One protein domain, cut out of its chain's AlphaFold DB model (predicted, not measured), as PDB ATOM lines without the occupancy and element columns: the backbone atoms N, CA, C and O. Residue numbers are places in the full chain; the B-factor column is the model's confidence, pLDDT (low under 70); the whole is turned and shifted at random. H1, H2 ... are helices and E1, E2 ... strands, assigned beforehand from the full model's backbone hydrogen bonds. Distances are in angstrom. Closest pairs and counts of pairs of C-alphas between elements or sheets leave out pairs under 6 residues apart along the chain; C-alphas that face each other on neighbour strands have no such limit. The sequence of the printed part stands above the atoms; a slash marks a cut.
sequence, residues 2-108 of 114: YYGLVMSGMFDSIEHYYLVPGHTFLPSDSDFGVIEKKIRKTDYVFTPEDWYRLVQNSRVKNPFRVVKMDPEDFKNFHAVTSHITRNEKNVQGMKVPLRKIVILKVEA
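This is residues 2 to 108 of the 114 residues of an uncharacterized protein of Blattella germanica (UniProt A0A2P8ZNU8). The model is an open, loose frame with two separate ends: at one, a ribbon of two antiparallel strands, E1 and E2, with the short helix H1 beside it and H4 near H1; at the other, H2 and H3 meeting at a steep angle. Two strings of chain bridge the ends, one from E1 to H2 and one from H3 to H4; residues 22 to 30, of which 27 to 30 belong to H2, and residues 69 to 76 stand free. The 107 printed residues include four named helices and two named strands, in the order H1, E1, H2, H3, H4, E2; the class is mixed, with 43 residues, under half, in named elements. The whole is only just loose, close to extended, with a radius of gyration of the C-alphas of 19.5 A, and spans 56 by 37 by 24 A.

E1, residues 13 to 17, and E2, residues 103 to 107, are antiparallel neighbours at 172 degrees; N 14 and O 106 are within hydrogen-bond range at 2.9 A, N 16 and O 104 at 2.8 A. The closest C-alphas of H1, residues 2 to 7, and E2 are Tyr 3 and Val 106, 6.6 A apart. H4, residues 78 to 82, is close to H1 but not clearly touching: C-alphas Gly 4 and Val 80 are closest, 6.5 A. H2, residues 27 to 39, touches H3, residues 48 to 56, with residues 35 to 39 alone, at a steep tilt of 60 degrees, opposite ways; the closest C-alphas, Ile 35 and Val 55, are 6.0 A apart. H3 and E2 are apart. Every O i to N i+4 pair is within hydrogen-bond range in H1, H3 and H4, and 8 of 9 in H2.

H1 begins at C-alpha 2, (26.166, -131.660, -36.510). E1 is 13.2 A long and E2 13.1 A, ending at C-alpha 107, (30.105, -128.387, -28.716). H2 is 19.6 A and H3 12.4 A.

The C-alphas of Asp 43 and Gln 92 are the farthest apart, 56.8 A. The printed part has no cut. The links H3 to H4 and H4 to E2 are long. Residues 23 and 85 to 88 have pLDDT under 70.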
ATOM      1  N   TYR A   2      25.366-131.523 -37.755       81.12
ATOM      2  CA  TYR A   2      26.166-131.660 -36.510       81.12
ATOM      3  C   TYR A   2      25.592-130.897 -35.311       81.12
ATOM      4  O   TYR A   2      25.392-131.477 -34.252       81.12
ATOM      5  N   TYR A   3      25.225-129.631 -35.519       78.44
ATOM      6  CA  TYR A   3      24.527-128.823 -34.517       78.44
ATOM      7  C   TYR A   3      23.248-129.485 -33.996       78.44
ATOM      8  O   TYR A   3      23.038-129.531 -32.794       78.44
ATOM      9  N   GLY A   4      22.426-130.058 -34.878       80.50
ATOM     10  CA  GLY A   4      21.197-130.746 -34.480       80.50
ATOM     11  C   GLY A   4      21.451-131.977 -33.610       80.50
ATOM     12  O   GLY A   4      20.719-132.191 -32.655       80.50
ATOM     13  N   LEU A   5      22.505-132.744 -33.900       85.00
ATOM     14  CA  LEU A   5      22.878-133.942 -33.134       85.00
ATOM     15  C   LEU A   5      23.415-133.602 -31.735       85.00
ATOM     16  O   LEU A   5      23.145-134.304 -30.766       85.00
ATOM     17  N   VAL A   6      24.172-132.511 -31.629       86.06
ATOM     18  CA  VAL A   6      24.686-132.025 -30.345       86.06
ATOM     19  C   VAL A   6      23.554-131.402 -29.518       86.06
ATOM     20  O   VAL A   6      23.409-131.694 -28.336       86.06
ATOM     21  N   MET A   7      22.688-130.598 -30.145       79.88
ATOM     22  CA  MET A   7      21.547-129.981 -29.459       79.88
ATOM     23  C   MET A   7      20.453-130.978 -29.068       79.88
ATOM     24  O   MET A   7      19.718-130.712 -28.122       79.88
ATOM     25  N   SER A   8      20.352-132.133 -29.734       82.69
ATOM     26  CA  SER A   8      19.447-133.207 -29.305       82.69
ATOM     27  C   SER A   8      19.945-133.957 -28.063       82.69
ATOM     28  O   SER A   8      19.292-134.906 -27.641       82.69
ATOM     29  N   GLY A   9      21.112-133.595 -27.512       84.62
ATOM     30  CA  GLY A   9      21.724-134.274 -26.367       84.62
ATOM     31  C   GLY A   9      22.297-135.654 -26.697       84.62
ATOM     32  O   GLY A   9      22.624-136.408 -25.789       84.62
ATOM     33  N   MET A  10      22.413-136.003 -27.987       86.94
ATOM     34  CA  MET A  10      22.971-137.294 -28.406       86.94
ATOM     35  C   MET A  10      24.497-137.320 -28.257       86.94
ATOM     36  O   MET A  10      25.074-138.376 -28.014       86.94
ATOM     37  N   PHE A  11      25.142-136.159 -28.391       89.31
ATOM     38  CA  PHE A  11      26.585-136.001 -28.249       89.31
ATOM     39  C   PHE A  11      26.912-134.708 -27.502       89.31
ATOM     40  O   PHE A  11      26.352-133.658 -27.816       89.31
ATOM     41  N   ASP A  12      27.881-134.757 -26.589       89.06
ATOM     42  CA  ASP A  12      28.399-133.555 -25.918       89.06
ATOM     43  C   ASP A  12      29.232-132.676 -26.867       89.06
ATOM     44  O   ASP A  12      29.195-131.440 -26.811       89.06
ATOM     45  N   SER A  13      29.979-133.322 -27.765       88.06
ATOM     46  CA  SER A  13      30.796-132.674 -28.788       88.06
ATOM     47  C   SER A  13      31.006-133.575 -29.999       88.06
ATOM     48  O   SER A  13      31.122-134.791 -29.851       88.06
ATOM     49  N   ILE A  14      31.124-132.975 -31.184       88.88
ATOM     50  CA  ILE A  14      31.494-133.658 -32.425       88.88
ATOM     51  C   ILE A  14      32.707-132.957 -33.034       88.88
ATOM     52  O   ILE A  14      32.684-131.746 -33.254       88.88
ATOM     53  N   GLU A  15      33.737-133.736 -33.353       88.81
ATOM     54  CA  GLU A  15      34.885-133.308 -34.147       88.81
ATOM     55  C   GLU A  15      34.847-134.018 -35.496       88.81
ATOM     56  O   GLU A  15      34.823-135.246 -35.573       88.81
ATOM     57  N   HIS A  16      34.825-133.239 -36.569       84.62
ATOM     58  CA  HIS A  16      34.872-133.748 -37.927       84.62
ATOM     59  C   HIS A  16      36.179-133.322 -38.582       84.62
ATOM     60  O   HIS A  16      36.418-132.139 -38.824       84.62
ATOM     61  N   TYR A  17      37.005-134.316 -38.880       83.94
ATOM     62  CA  TYR A  17      38.264-134.177 -39.590       83.94
ATOM     63  C   TYR A  17      38.012-134.257 -41.099       83.94
ATOM     64  O   TYR A  17      37.515-135.265 -41.600       83.94
ATOM     65  N   TYR A  18      38.333-133.186 -41.820       79.81
ATOM     66  CA  TYR A  18      38.268-133.151 -43.276       79.81
ATOM     67  C   TYR A  18      39.543-133.722 -43.890       79.81
ATOM     68  O   TYR A  18      40.634-133.635 -43.325       79.81
ATOM     69  N   LEU A  19      39.402-134.274 -45.094       75.00
ATOM     70  CA  LEU A  19      40.531-134.782 -45.863       75.00
ATOM     71  C   LEU A  19      41.426-133.628 -46.318       75.00
ATOM     72  O   LEU A  19      40.966-132.658 -46.926       75.00
ATOM     73  N   VAL A  20      42.723-133.763 -46.055       72.75
ATOM     74  CA  VAL A  20      43.743-132.848 -46.566       72.75
ATOM     75  C   VAL A  20      44.141-133.309 -47.974       72.75
ATOM     76  O   VAL A  20      44.374-134.506 -48.176       72.75
ATOM     77  N   PRO A  21      44.245-132.397 -48.961       70.44
ATOM     78  CA  PRO A  21      44.743-132.743 -50.289       70.44
ATOM     79  C   PRO A  21      46.083-133.491 -50.209       70.44
ATOM     80  O   PRO A  21      47.011-133.022 -49.557       70.44
ATOM     81  N   GLY A  22      46.179-134.655 -50.860       72.62
ATOM     82  CA  GLY A  22      47.373-135.515 -50.841       72.62
ATOM     83  C   GLY A  22      47.326-136.680 -49.843       72.62
ATOM     84  O   GLY A  22      48.110-137.613 -49.978       72.62
ATOM     85  N   HIS A  23      46.368-136.687 -48.909       68.62
ATOM     86  CA  HIS A  23      46.151-137.769 -47.938       68.62
ATOM     87  C   HIS A  23      44.686-138.223 -47.924       68.62
ATOM     88  O   HIS A  23      44.051-138.342 -46.882       68.62
ATOM     89  N   THR A  24      44.130-138.457 -49.111       70.69
ATOM     90  CA  THR A  24      42.708-138.789 -49.302       70.69
ATOM     91  C   THR A  24      42.364-140.244 -48.970       70.69
ATOM     92  O   THR A  24      41.207-140.618 -49.110       70.69
ATOM     93  N   PHE A  25      43.341-141.067 -48.576       74.44
ATOM     94  CA  PHE A  25      43.123-142.493 -48.347       74.44
ATOM     95  C   PHE A  25      42.509-142.730 -46.968       74.44
ATOM     96  O   PHE A  25      43.188-142.629 -45.942       74.44
ATOM     97  N   LEU A  26      41.223-143.056 -46.949       79.62
ATOM     98  CA  LEU A  26      40.536-143.506 -45.751       79.62
ATOM     99  C   LEU A  26      40.768-145.012 -45.560       79.62
ATOM    100  O   LEU A  26      40.811-145.761 -46.537       79.62
ATOM    101  N   PRO A  27      40.842-145.512 -44.313       80.38
ATOM    102  CA  PRO A  27      40.908-146.954 -44.062       80.38
ATOM    103  C   PRO A  27      39.768-147.735 -44.738       80.38
ATOM    104  O   PRO A  27      39.978-148.852 -45.212       80.38
ATOM    105  N   SER A  28      38.586-147.118 -44.852       85.88
ATOM    106  CA  SER A  28      37.415-147.674 -45.537       85.88
ATOM    107  C   SER A  28      37.598-147.855 -47.046       85.88
ATOM    108  O   SER A  28      36.918-148.691 -47.636       85.88
ATOM    109  N   ASP A  29      38.516-147.128 -47.687       89.50
ATOM    110  CA  ASP A  29      38.723-147.210 -49.140       89.50
ATOM    111  C   ASP A  29      39.225-148.595 -49.556       89.50
ATOM    112  O   ASP A  29      38.873-149.110 -50.619       89.50
ATOM    113  N   SER A  30      39.996-149.245 -48.680       89.69
ATOM    114  CA  SER A  30      40.435-150.628 -48.883       89.69
ATOM    115  C   SER A  30      39.256-151.601 -48.889       89.69
ATOM    116  O   SER A  30      39.195-152.495 -49.736       89.69
ATOM    117  N   ASP A  31      38.302-151.412 -47.974       92.88
ATOM    118  CA  ASP A  31      37.097-152.234 -47.891       92.88
ATOM    119  C   ASP A  31      36.196-152.015 -49.117       92.88
ATOM    120  O   ASP A  31      35.746-152.987 -49.733       92.88
ATOM    121  N   PHE A  32      36.015-150.762 -49.550       92.94
ATOM    122  CA  PHE A  32      35.280-150.450 -50.778       92.94
ATOM    123  C   PHE A  32      35.940-151.049 -52.019       92.94
ATOM    124  O   PHE A  32      35.241-151.598 -52.867       92.94
ATOM    125  N   GLY A  33      37.273-151.050 -52.099       94.06
ATOM    126  CA  GLY A  33      37.995-151.684 -53.202       94.06
ATOM    127  C   GLY A  33      37.770-153.200 -53.292       94.06
ATOM    128  O   GLY A  33      37.722-153.760 -54.390       94.06
ATOM    129  N   VAL A  34      37.604-153.892 -52.159       95.12
ATOM    130  CA  VAL A  34      37.262-155.328 -52.132       95.12
ATOM    131  C   VAL A  34      35.836-155.560 -52.632       95.12
ATOM    132  O   VAL A  34      35.614-156.440 -53.469       95.12
ATOM    133  N   ILE A  35      34.886-154.747 -52.166       95.94
ATOM    134  CA  ILE A  35      33.487-154.809 -52.601       95.94
ATOM    135  C   ILE A  35      33.391-154.523 -54.104       95.94
ATOM    136  O   ILE A  35      32.810-155.315 -54.841       95.94
ATOM    137  N   GLU A  36      34.041-153.466 -54.594       96.06
ATOM    138  CA  GLU A  36      34.027-153.078 -56.006       96.06
ATOM    139  C   GLU A  36      34.592-154.178 -56.914       96.06
ATOM    140  O   GLU A  36      34.008-154.506 -57.947       96.06
ATOM    141  N   LYS A  37      35.688-154.831 -56.503       95.19
ATOM    142  CA  LYS A  37      36.231-155.994 -57.224       95.19
ATOM    143  C   LYS A  37      35.224-157.137 -57.333       95.19
ATOM    144  O   LYS A  37      35.230-157.840 -58.343       95.19
ATOM    145  N   LYS A  38      34.387-157.352 -56.313       95.19
ATOM    146  CA  LYS A  38      33.328-158.371 -56.339       95.19
ATOM    147  C   LYS A  38      32.170-157.942 -57.239       95.19
ATOM    148  O   LYS A  38      31.704-158.766 -58.022       95.19
ATOM    149  N   ILE A  39      31.771-156.669 -57.187       95.25
ATOM    150  CA  ILE A  39      30.742-156.087 -58.066       95.25
ATOM    151  C   ILE A  39      31.134-156.271 -59.532       95.25
ATOM    152  O   ILE A  39      30.357-156.819 -60.300       95.25
ATOM    153  N   ARG A  40      32.370-155.923 -59.910       94.81
ATOM    154  CA  ARG A  40      32.868-156.053 -61.295       94.81
ATOM    155  C   ARG A  40      32.884-157.492 -61.833       94.81
ATOM    156  O   ARG A  40      33.029-157.681 -63.033       94.81
ATOM    157  N   LYS A  41      32.798-158.496 -60.955       94.00
ATOM    158  CA  LYS A  41      32.733-159.930 -61.295       94.00
ATOM    159  C   LYS A  41      31.326-160.516 -61.152       94.00
ATOM    160  O   LYS A  41      31.171-161.729 -61.231       94.00
ATOM    161  N   THR A  42      30.341-159.684 -60.832       93.69
ATOM    162  CA  THR A  42      28.952-160.092 -60.650       93.69
ATOM    163  C   THR A  42      28.154-159.525 -61.811       93.69
ATOM    164  O   THR A  42      28.045-158.310 -61.936       93.69
ATOM    165  N   ASP A  43      27.614-160.397 -62.659       92.75
ATOM    166  CA  ASP A  43      26.958-159.971 -63.901       92.75
ATOM    167  C   ASP A  43      25.645-159.219 -63.642       92.75
ATOM    168  O   ASP A  43      25.319-158.271 -64.355       92.75
ATOM    169  N   TYR A  44      24.905-159.615 -62.601       92.19
ATOM    170  CA  TYR A  44      23.593-159.052 -62.299       92.19
ATOM    171  C   TYR A  44      23.330-158.927 -60.798       92.19
ATOM    172  O   TYR A  44      23.668-159.813 -60.012       92.19
ATOM    173  N   VAL A  45      22.666-157.835 -60.419       94.62
ATOM    174  CA  VAL A  45      22.156-157.576 -59.069       94.62
ATOM    175  C   VAL A  45      20.751-156.996 -59.226       94.62
ATOM    176  O   VAL A  45      20.604-155.918 -59.799       94.62
ATOM    177  N   PHE A  46      19.719-157.717 -58.783       94.50
ATOM    178  CA  PHE A  46      18.323-157.368 -59.086       94.50
ATOM    179  C   PHE A  46      17.567-156.827 -57.878       94.50
ATOM    180  O   PHE A  46      16.658-156.012 -58.026       94.50
ATOM    181  N   THR A  47      17.934-157.274 -56.680       95.12
ATOM    182  CA  THR A  47      17.234-156.941 -55.440       95.12
ATOM    183  C   THR A  47      18.182-156.345 -54.397       95.12
ATOM    184  O   THR A  47      19.395-156.566 -54.449       95.12
ATOM    185  N   PRO A  48      17.656-155.622 -53.392       93.00
ATOM    186  CA  PRO A  48      18.450-155.222 -52.229       93.00
ATOM    187  C   PRO A  48      19.105-156.415 -51.516       93.00
ATOM    188  O   PRO A  48      20.229-156.306 -51.033       93.00
ATOM    189  N   GLU A  49      18.446-157.579 -51.508       95.12
ATOM    190  CA  GLU A  49      18.996-158.798 -50.908       95.12
ATOM    191  C   GLU A  49      20.266-159.273 -51.616       95.12
ATOM    192  O   GLU A  49      21.218-159.717 -50.966       95.12
ATOM    193  N   ASP A  50      20.309-159.130 -52.940       95.06
ATOM    194  CA  ASP A  50      21.488-159.459 -53.735       95.06
ATOM    195  C   ASP A  50      22.658-158.542 -53.371       95.06
ATOM    196  O   ASP A  50      23.781-159.022 -53.218       95.06
ATOM    197  N   TRP A  51      22.402-157.252 -53.128       95.69
ATOM    198  CA  TRP A  51      23.418-156.316 -52.636       95.69
ATOM    199  C   TRP A  51      23.948-156.710 -51.261       95.69
ATOM    200  O   TRP A  51      25.165-156.747 -51.060       95.69
ATOM    201  N   TYR A  52      23.064-157.056 -50.323       95.25
ATOM    202  CA  TYR A  52      23.478-157.482 -48.986       95.25
ATOM    203  C   TYR A  52      24.361-158.730 -49.051       95.25
ATOM    204  O   TYR A  52      25.438-158.769 -48.450       95.25
ATOM    205  N   ARG A  53      23.958-159.725 -49.848       94.31
ATOM    206  CA  ARG A  53      24.740-160.950 -50.068       94.31
ATOM    207  C   ARG A  53      26.060-160.665 -50.773       94.31
ATOM    208  O   ARG A  53      27.073-161.258 -50.408       94.31
ATOM    209  N   LEU A  54      26.078-159.774 -51.761       95.88
ATOM    210  CA  LEU A  54      27.289-159.404 -52.489       95.88
ATOM    211  C   LEU A  54      28.317-158.782 -51.548       95.88
ATOM    212  O   LEU A  54      29.469-159.223 -51.526       95.88
ATOM    213  N   VAL A  55      27.900-157.800 -50.745       95.69
ATOM    214  CA  VAL A  55      28.781-157.120 -49.787       95.69
ATOM    215  C   VAL A  55      29.283-158.111 -48.744       95.69
ATOM    216  O   VAL A  55      30.494-158.209 -48.551       95.69
ATOM    217  N   GLN A  56      28.397-158.913 -48.144       95.38
ATOM    218  CA  GLN A  56      28.781-159.922 -47.152       95.38
ATOM    219  C   GLN A  56      29.820-160.908 -47.711       95.38
ATOM    220  O   GLN A  56      30.806-161.211 -47.043       95.38
ATOM    221  N   ASN A  57      29.650-161.346 -48.963       93.88
ATOM    222  CA  ASN A  57      30.513-162.334 -49.618       93.88
ATOM    223  C   ASN A  57      31.704-161.730 -50.382       93.88
ATOM    224  O   ASN A  57      32.413-162.449 -51.093       93.88
ATOM    225  N   SER A  58      31.935-160.420 -50.285       95.19
ATOM    226  CA  SER A  58      33.048-159.772 -50.990       95.19
ATOM    227  C   SER A  58      34.414-160.096 -50.370       95.19
ATOM    228  O   SER A  58      35.419-160.105 -51.082       95.19
ATOM    229  N   ARG A  59      34.456-160.448 -49.075       92.19
ATOM    230  CA  ARG A  59      35.672-160.845 -48.351       92.19
ATOM    231  C   ARG A  59      35.515-162.237 -47.735       92.19
ATOM    232  O   ARG A  59      34.618-162.462 -46.934       92.19
ATOM    233  N   VAL A  60      36.414-163.162 -48.086       87.81
ATOM    234  CA  VAL A  60      36.367-164.562 -47.610       87.81
ATOM    235  C   VAL A  60      36.781-164.676 -46.140       87.81
ATOM    236  O   VAL A  60      36.123-165.346 -45.350       87.81
ATOM    237  N   LYS A  61      37.872-164.005 -45.754       91.75
ATOM    238  CA  LYS A  61      38.364-163.972 -44.371       91.75
ATOM    239  C   LYS A  61      37.783-162.760 -43.649       91.75
ATOM    240  O   LYS A  61      37.975-161.638 -44.105       91.75
ATOM    241  N   ASN A  62      37.123-162.979 -42.516       90.75
ATOM    242  CA  ASN A  62      36.361-161.959 -41.784       90.75
ATOM    243  C   ASN A  62      35.326-161.255 -42.685       90.75
ATOM    244  O   ASN A  62      35.529-160.090 -43.027       90.75
ATOM    245  N   PRO A  63      34.246-161.934 -43.108       93.81
ATOM    246  CA  PRO A  63      33.192-161.334 -43.927       93.81
ATOM    247  C   PRO A  63      32.641-160.026 -43.344       93.81
ATOM    248  O   PRO A  63      32.682-159.804 -42.131       93.81
ATOM    249  N   PHE A  64      32.120-159.153 -44.204       95.12
ATOM    250  CA  PHE A  64      31.501-157.909 -43.752       95.12
ATOM    251  C   PHE A  64      30.216-158.197 -42.976       95.12
ATOM    252  O   PHE A  64      29.380-158.991 -43.411       95.12
ATOM    253  N   ARG A  65      30.027-157.508 -41.846       95.19
ATOM    254  CA  ARG A  65      28.741-157.485 -41.149       95.19
ATOM    255  C   ARG A  65      27.822-156.502 -41.866       95.19
ATOM    256  O   ARG A  65      27.989-155.294 -41.728       95.19
ATOM    257  N   VAL A  66      26.858-157.024 -42.614       94.62
ATOM    258  CA  VAL A  66      25.847-156.209 -43.295       94.62
ATOM    259  C   VAL A  66      24.662-155.994 -42.362       94.62
ATOM    260  O   VAL A  66      24.089-156.951 -41.845       94.62
ATOM    261  N   VAL A  67      24.308-154.730 -42.135       94.94
ATOM    262  CA  VAL A  67      23.119-154.331 -41.375       94.94
ATOM    263  C   VAL A  67      22.108-153.785 -42.374       94.94
ATOM    264  O   VAL A  67      22.413-152.837 -43.096       94.94
ATOM    265  N   LYS A  68      20.935-154.417 -42.453       94.38
ATOM    266  CA  LYS A  68      19.824-153.917 -43.271       94.38
ATOM    267  C   LYS A  68      19.227-152.710 -42.558       94.38
ATOM    268  O   LYS A  68      19.044-152.769 -41.347       94.38
ATOM    269  N   MET A  69      19.002-151.640 -43.308       93.06
ATOM    270  CA  MET A  69      18.410-150.411 -42.793       93.06
ATOM    271  C   MET A  69      16.980-150.302 -43.298       93.06
ATOM    272  O   MET A  69      16.745-150.485 -44.495       93.06
ATOM    273  N   ASP A  70      16.068-149.969 -42.398       93.19
ATOM    274  CA  ASP A  70      14.678-149.668 -42.711       93.19
ATOM    275  C   ASP A  70      14.501-148.151 -42.940       93.19
ATOM    276  O   ASP A  70      15.363-147.356 -42.543       93.19
ATOM    277  N   PRO A  71      13.421-147.694 -43.605       91.81
ATOM    278  CA  PRO A  71      13.172-146.268 -43.837       91.81
ATOM    279  C   PRO A  71      13.258-145.409 -42.566       91.81
ATOM    280  O   PRO A  71      13.715-144.267 -42.616       91.81
ATOM    281  N   GLU A  72      12.872-145.965 -41.418       92.25
ATOM    282  CA  GLU A  72      12.897-145.322 -40.106       92.25
ATOM    283  C   GLU A  72      14.319-145.019 -39.612       92.25
ATOM    284  O   GLU A  72      14.508-144.113 -38.790       92.25
ATOM    285  N   ASP A  73      15.333-145.727 -40.116       90.06
ATOM    286  CA  ASP A  73      16.738-145.476 -39.794       90.06
ATOM    287  C   ASP A  73      17.262-144.198 -40.465       90.06
ATOM    288  O   ASP A  73      18.165-143.534 -39.945       90.06
ATOM    289  N   PHE A  74      16.665-143.791 -41.590       89.81
ATOM    290  CA  PHE A  74      17.063-142.599 -42.331       89.81
ATOM    291  C   PHE A  74      16.442-141.342 -41.715       89.81
ATOM    292  O   PHE A  74      15.252-141.055 -41.843       89.81
ATOM    293  N   LYS A  75      17.269-140.543 -41.036       85.56
ATOM    294  CA  LYS A  75      16.808-139.332 -40.344       85.56
ATOM    295  C   LYS A  75      16.764-138.122 -41.278       85.56
ATOM    296  O   LYS A  75      17.747-137.787 -41.938       85.56
ATOM    297  N   ASN A  76      15.633-137.416 -41.285       85.38
ATOM    298  CA  ASN A  76      15.461-136.174 -42.033       85.38
ATOM    299  C   ASN A  76      15.898-134.963 -41.186       85.38
ATOM    300  O   ASN A  76      15.313-134.676 -40.145       85.38
ATOM    301  N   PHE A  77      16.903-134.223 -41.664       82.31
ATOM    302  CA  PHE A  77      17.423-133.016 -41.005       82.31
ATOM    303  C   PHE A  77      17.058-131.711 -41.726       82.31
ATOM    304  O   PHE A  77      17.634-130.664 -41.419       82.31
ATOM    305  N   HIS A  78      16.141-131.739 -42.695       83.50
ATOM    306  CA  HIS A  78      15.814-130.577 -43.520       83.50
ATOM    307  C   HIS A  78      15.269-129.417 -42.677       83.50
ATOM    308  O   HIS A  78      15.821-128.319 -42.724       83.50
ATOM    309  N   ALA A  79      14.280-129.696 -41.820       80.69
ATOM    310  CA  ALA A  79      13.698-128.707 -40.912       80.69
ATOM    311  C   ALA A  79      14.733-128.124 -39.938       80.69
ATOM    312  O   ALA A  79      14.737-126.934 -39.673       80.69
ATOM    313  N   VAL A  80      15.669-128.932 -39.435       77.50
ATOM    314  CA  VAL A  80      16.720-128.432 -38.532       77.50
ATOM    315  C   VAL A  80      17.731-127.564 -39.288       77.50
ATOM    316  O   VAL A  80      18.275-126.614 -38.738       77.50
ATOM    317  N   THR A  81      17.995-127.873 -40.557       74.88
ATOM    318  CA  THR A  81      19.011-127.173 -41.354       74.88
ATOM    319  C   THR A  81      18.581-125.760 -41.739       74.88
ATOM    320  O   THR A  81      19.441-124.885 -41.789       74.88
ATOM    321  N   SER A  82      17.285-125.494 -41.937       74.44
ATOM    322  CA  SER A  82      16.782-124.134 -42.200       74.44
ATOM    323  C   SER A  82      16.977-123.181 -41.015       74.44
ATOM    324  O   SER A  82      17.111-121.977 -41.214       74.44
ATOM    325  N   HIS A  83      17.040-123.714 -39.792       72.75
ATOM    326  CA  HIS A  83      17.271-122.938 -38.573       72.75
ATOM    327  C   HIS A  83      18.758-122.776 -38.219       72.75
ATOM    328  O   HIS A  83      19.086-122.071 -37.266       72.75
ATOM    329  N   ILE A  84      19.673-123.403 -38.969       72.62
ATOM    330  CA  ILE A  84      21.117-123.269 -38.752       72.62
ATOM    331  C   ILE A  84      21.660-122.162 -39.659       72.62
ATOM    332  O   ILE A  84      21.689-122.295 -40.883       72.62
ATOM    333  N   THR A  85      22.164-121.081 -39.061       67.06
ATOM    334  CA  THR A  85      22.839-120.008 -39.801       67.06
ATOM    335  C   THR A  85      24.181-120.492 -40.342       67.06
ATOM    336  O   THR A  85      25.056-120.943 -39.599       67.06
ATOM    337  N   ARG A  86      24.373-120.382 -41.658       67.12
ATOM    338  CA  ARG A  86      25.647-120.693 -42.309       67.12
ATOM    339  C   ARG A  86      26.578-119.482 -42.206       67.12
ATOM    340  O   ARG A  86      26.571-118.610 -43.069       67.12
ATOM    341  N   ASN A  87      27.362-119.417 -41.134       66.62
ATOM    342  CA  ASN A  87      28.330-118.341 -40.936       66.62
ATOM    343  C   ASN A  87      29.512-118.506 -41.903       66.62
ATOM    344  O   ASN A  87      30.344-119.394 -41.746       66.62
ATOM    345  N   GLU A  88      29.589-117.646 -42.919       68.56
ATOM    346  CA  GLU A  88      30.726-117.604 -43.855       68.56
ATOM    347  C   GLU A  88      31.869-116.706 -43.367       68.56
ATOM    348  O   GLU A  88      32.920-116.626 -44.006       68.56
ATOM    349  N   LYS A  89      31.654-116.008 -42.251       77.50
ATOM    350  CA  LYS A  89      32.600-115.080 -41.642       77.50
ATOM    351  C   LYS A  89      32.975-115.565 -40.247       77.50
ATOM    352  O   LYS A  89      32.133-116.108 -39.538       77.50
ATOM    353  N   ASN A  90      34.231-115.363 -39.870       76.00
ATOM    354  CA  ASN A  90      34.696-115.624 -38.513       76.00
ATOM    355  C   ASN A  90      34.251-114.505 -37.553       76.00
ATOM    356  O   ASN A  90      33.672-113.499 -37.968       76.00
ATOM    357  N   VAL A  91      34.587-114.648 -36.268       78.44
ATOM    358  CA  VAL A  91      34.335-113.637 -35.220       78.44
ATOM    359  C   VAL A  91      34.940-112.253 -35.514       78.44
ATOM    360  O   VAL A  91      34.504-111.265 -34.938       78.44
ATOM    361  N   GLN A  92      35.909-112.162 -36.432       81.12
ATOM    362  CA  GLN A  92      36.547-110.915 -36.879       81.12
ATOM    363  C   GLN A  92      35.933-110.367 -38.185       81.12
ATOM    364  O   GLN A  92      36.452-109.418 -38.767       81.12
ATOM    365  N   GLY A  93      34.850-110.969 -38.689       80.19
ATOM    366  CA  GLY A  93      34.176-110.555 -39.924       80.19
ATOM    367  C   GLY A  93      34.890-110.962 -41.221       80.19
ATOM    368  O   GLY A  93      34.409-110.637 -42.309       80.19
ATOM    369  N   MET A  94      36.002-111.696 -41.137       81.38
ATOM    370  CA  MET A  94      36.754-112.180 -42.296       81.38
ATOM    371  C   MET A  94      36.119-113.443 -42.868       81.38
ATOM    372  O   MET A  94      35.680-114.319 -42.124       81.38
ATOM    373  N   LYS A  95      36.108-113.565 -44.199       81.81
ATOM    374  CA  LYS A  95      35.581-114.749 -44.888       81.81
ATOM    375  C   LYS A  95      36.394-115.992 -44.519       81.81
ATOM    376  O   LYS A  95      37.613-116.002 -44.675       81.81
ATOM    377  N   VAL A  96      35.717-117.051 -44.088       78.25
ATOM    378  CA  VAL A  96      36.345-118.323 -43.725       78.25
ATOM    379  C   VAL A  96      36.592-119.151 -44.993       78.25
ATOM    380  O   VAL A  96      35.638-119.519 -45.687       78.25
ATOM    381  N   PRO A  97      37.852-119.483 -45.331       77.81
ATOM    382  CA  PRO A  97      38.145-120.348 -46.463       77.81
ATOM    383  C   PRO A  97      37.851-121.808 -46.093       77.81
ATOM    384  O   PRO A  97      38.745-122.530 -45.663       77.81
ATOM    385  N   LEU A  98      36.611-122.264 -46.310       72.88
ATOM    386  CA  LEU A  98      36.170-123.631 -45.971       72.88
ATOM    387  C   LEU A  98      37.094-124.731 -46.526       72.88
ATOM    388  O   LEU A  98      37.317-125.736 -45.869       72.88
ATOM    389  N   ARG A  99      37.689-124.517 -47.708       72.56
ATOM    390  CA  ARG A  99      38.640-125.460 -48.331       72.56
ATOM    391  C   ARG A  99      39.931-125.674 -47.534       72.56
ATOM    392  O   ARG A  99      40.630-126.642 -47.792       72.56
ATOM    393  N   LYS A 100      40.280-124.747 -46.640       75.81
ATOM    394  CA  LYS A 100      41.467-124.832 -45.778       75.81
ATOM    395  C   LYS A 100      41.137-125.375 -44.386       75.81
ATOM    396  O   LYS A 100      42.044-125.509 -43.571       75.81
ATOM    397  N   ILE A 101      39.864-125.642 -44.092       76.50
ATOM    398  CA  ILE A 101      39.467-126.201 -42.803       76.50
ATOM    399  C   ILE A 101      39.889-127.665 -42.764       76.50
ATOM    400  O   ILE A 101      39.513-128.448 -43.630       76.50
ATOM    401  N   VAL A 102      40.657-128.012 -41.736       79.25
ATOM    402  CA  VAL A 102      41.097-129.387 -41.469       79.25
ATOM    403  C   VAL A 102      40.185-130.053 -40.441       79.25
ATOM    404  O   VAL A 102      39.923-131.245 -40.533       79.25
ATOM    405  N   ILE A 103      39.662-129.285 -39.481       82.69
ATOM    406  CA  ILE A 103      38.834-129.795 -38.385       82.69
ATOM    407  C   ILE A 103      37.672-128.834 -38.150       82.69
ATOM    408  O   ILE A 103      37.872-127.626 -38.037       82.69
ATOM    409  N   LEU A 104      36.465-129.382 -38.056       82.56
ATOM    410  CA  LEU A 104      35.278-128.700 -37.557       82.56
ATOM    411  C   LEU A 104      34.912-129.282 -36.195       82.56
ATOM    412  O   LEU A 104      34.629-130.475 -36.099       82.56
ATOM    413  N   LYS A 105      34.861-128.438 -35.166       85.25
ATOM    414  CA  LYS A 105      34.414-128.822 -33.827       85.25
ATOM    415  C   LYS A 105      33.078-128.164 -33.498       85.25
ATOM    416  O   LYS A 105      32.901-126.974 -33.729       85.25
ATOM    417  N   VAL A 106      32.143-128.941 -32.960       84.25
ATOM    418  CA  VAL A 106      30.832-128.470 -32.495       84.25
ATOM    419  C   VAL A 106      30.618-128.972 -31.071       84.25
ATOM    420  O   VAL A 106      30.744-130.167 -30.823       84.25
ATOM    421  N   GLU A 107      30.291-128.075 -30.140       83.12
ATOM    422  CA  GLU A 107      30.105-128.387 -28.716       83.12
ATOM    423  C   GLU A 107      28.741-127.905 -28.212       83.12
ATOM    424  O   GLU A 107      28.298-126.808 -28.561       83.12
ATOM    425  N   ALA A 108      28.107-128.679 -27.325       78.44
ATOM    426  CA  ALA A 108      26.803-128.329 -26.750       78.44
ATOM    427  C   ALA A 108      26.857-127.063 -25.885       78.44
ATOM    428  O   ALA A 108      25.888-126.315 -25.797       78.44
TER     429      ALA A 108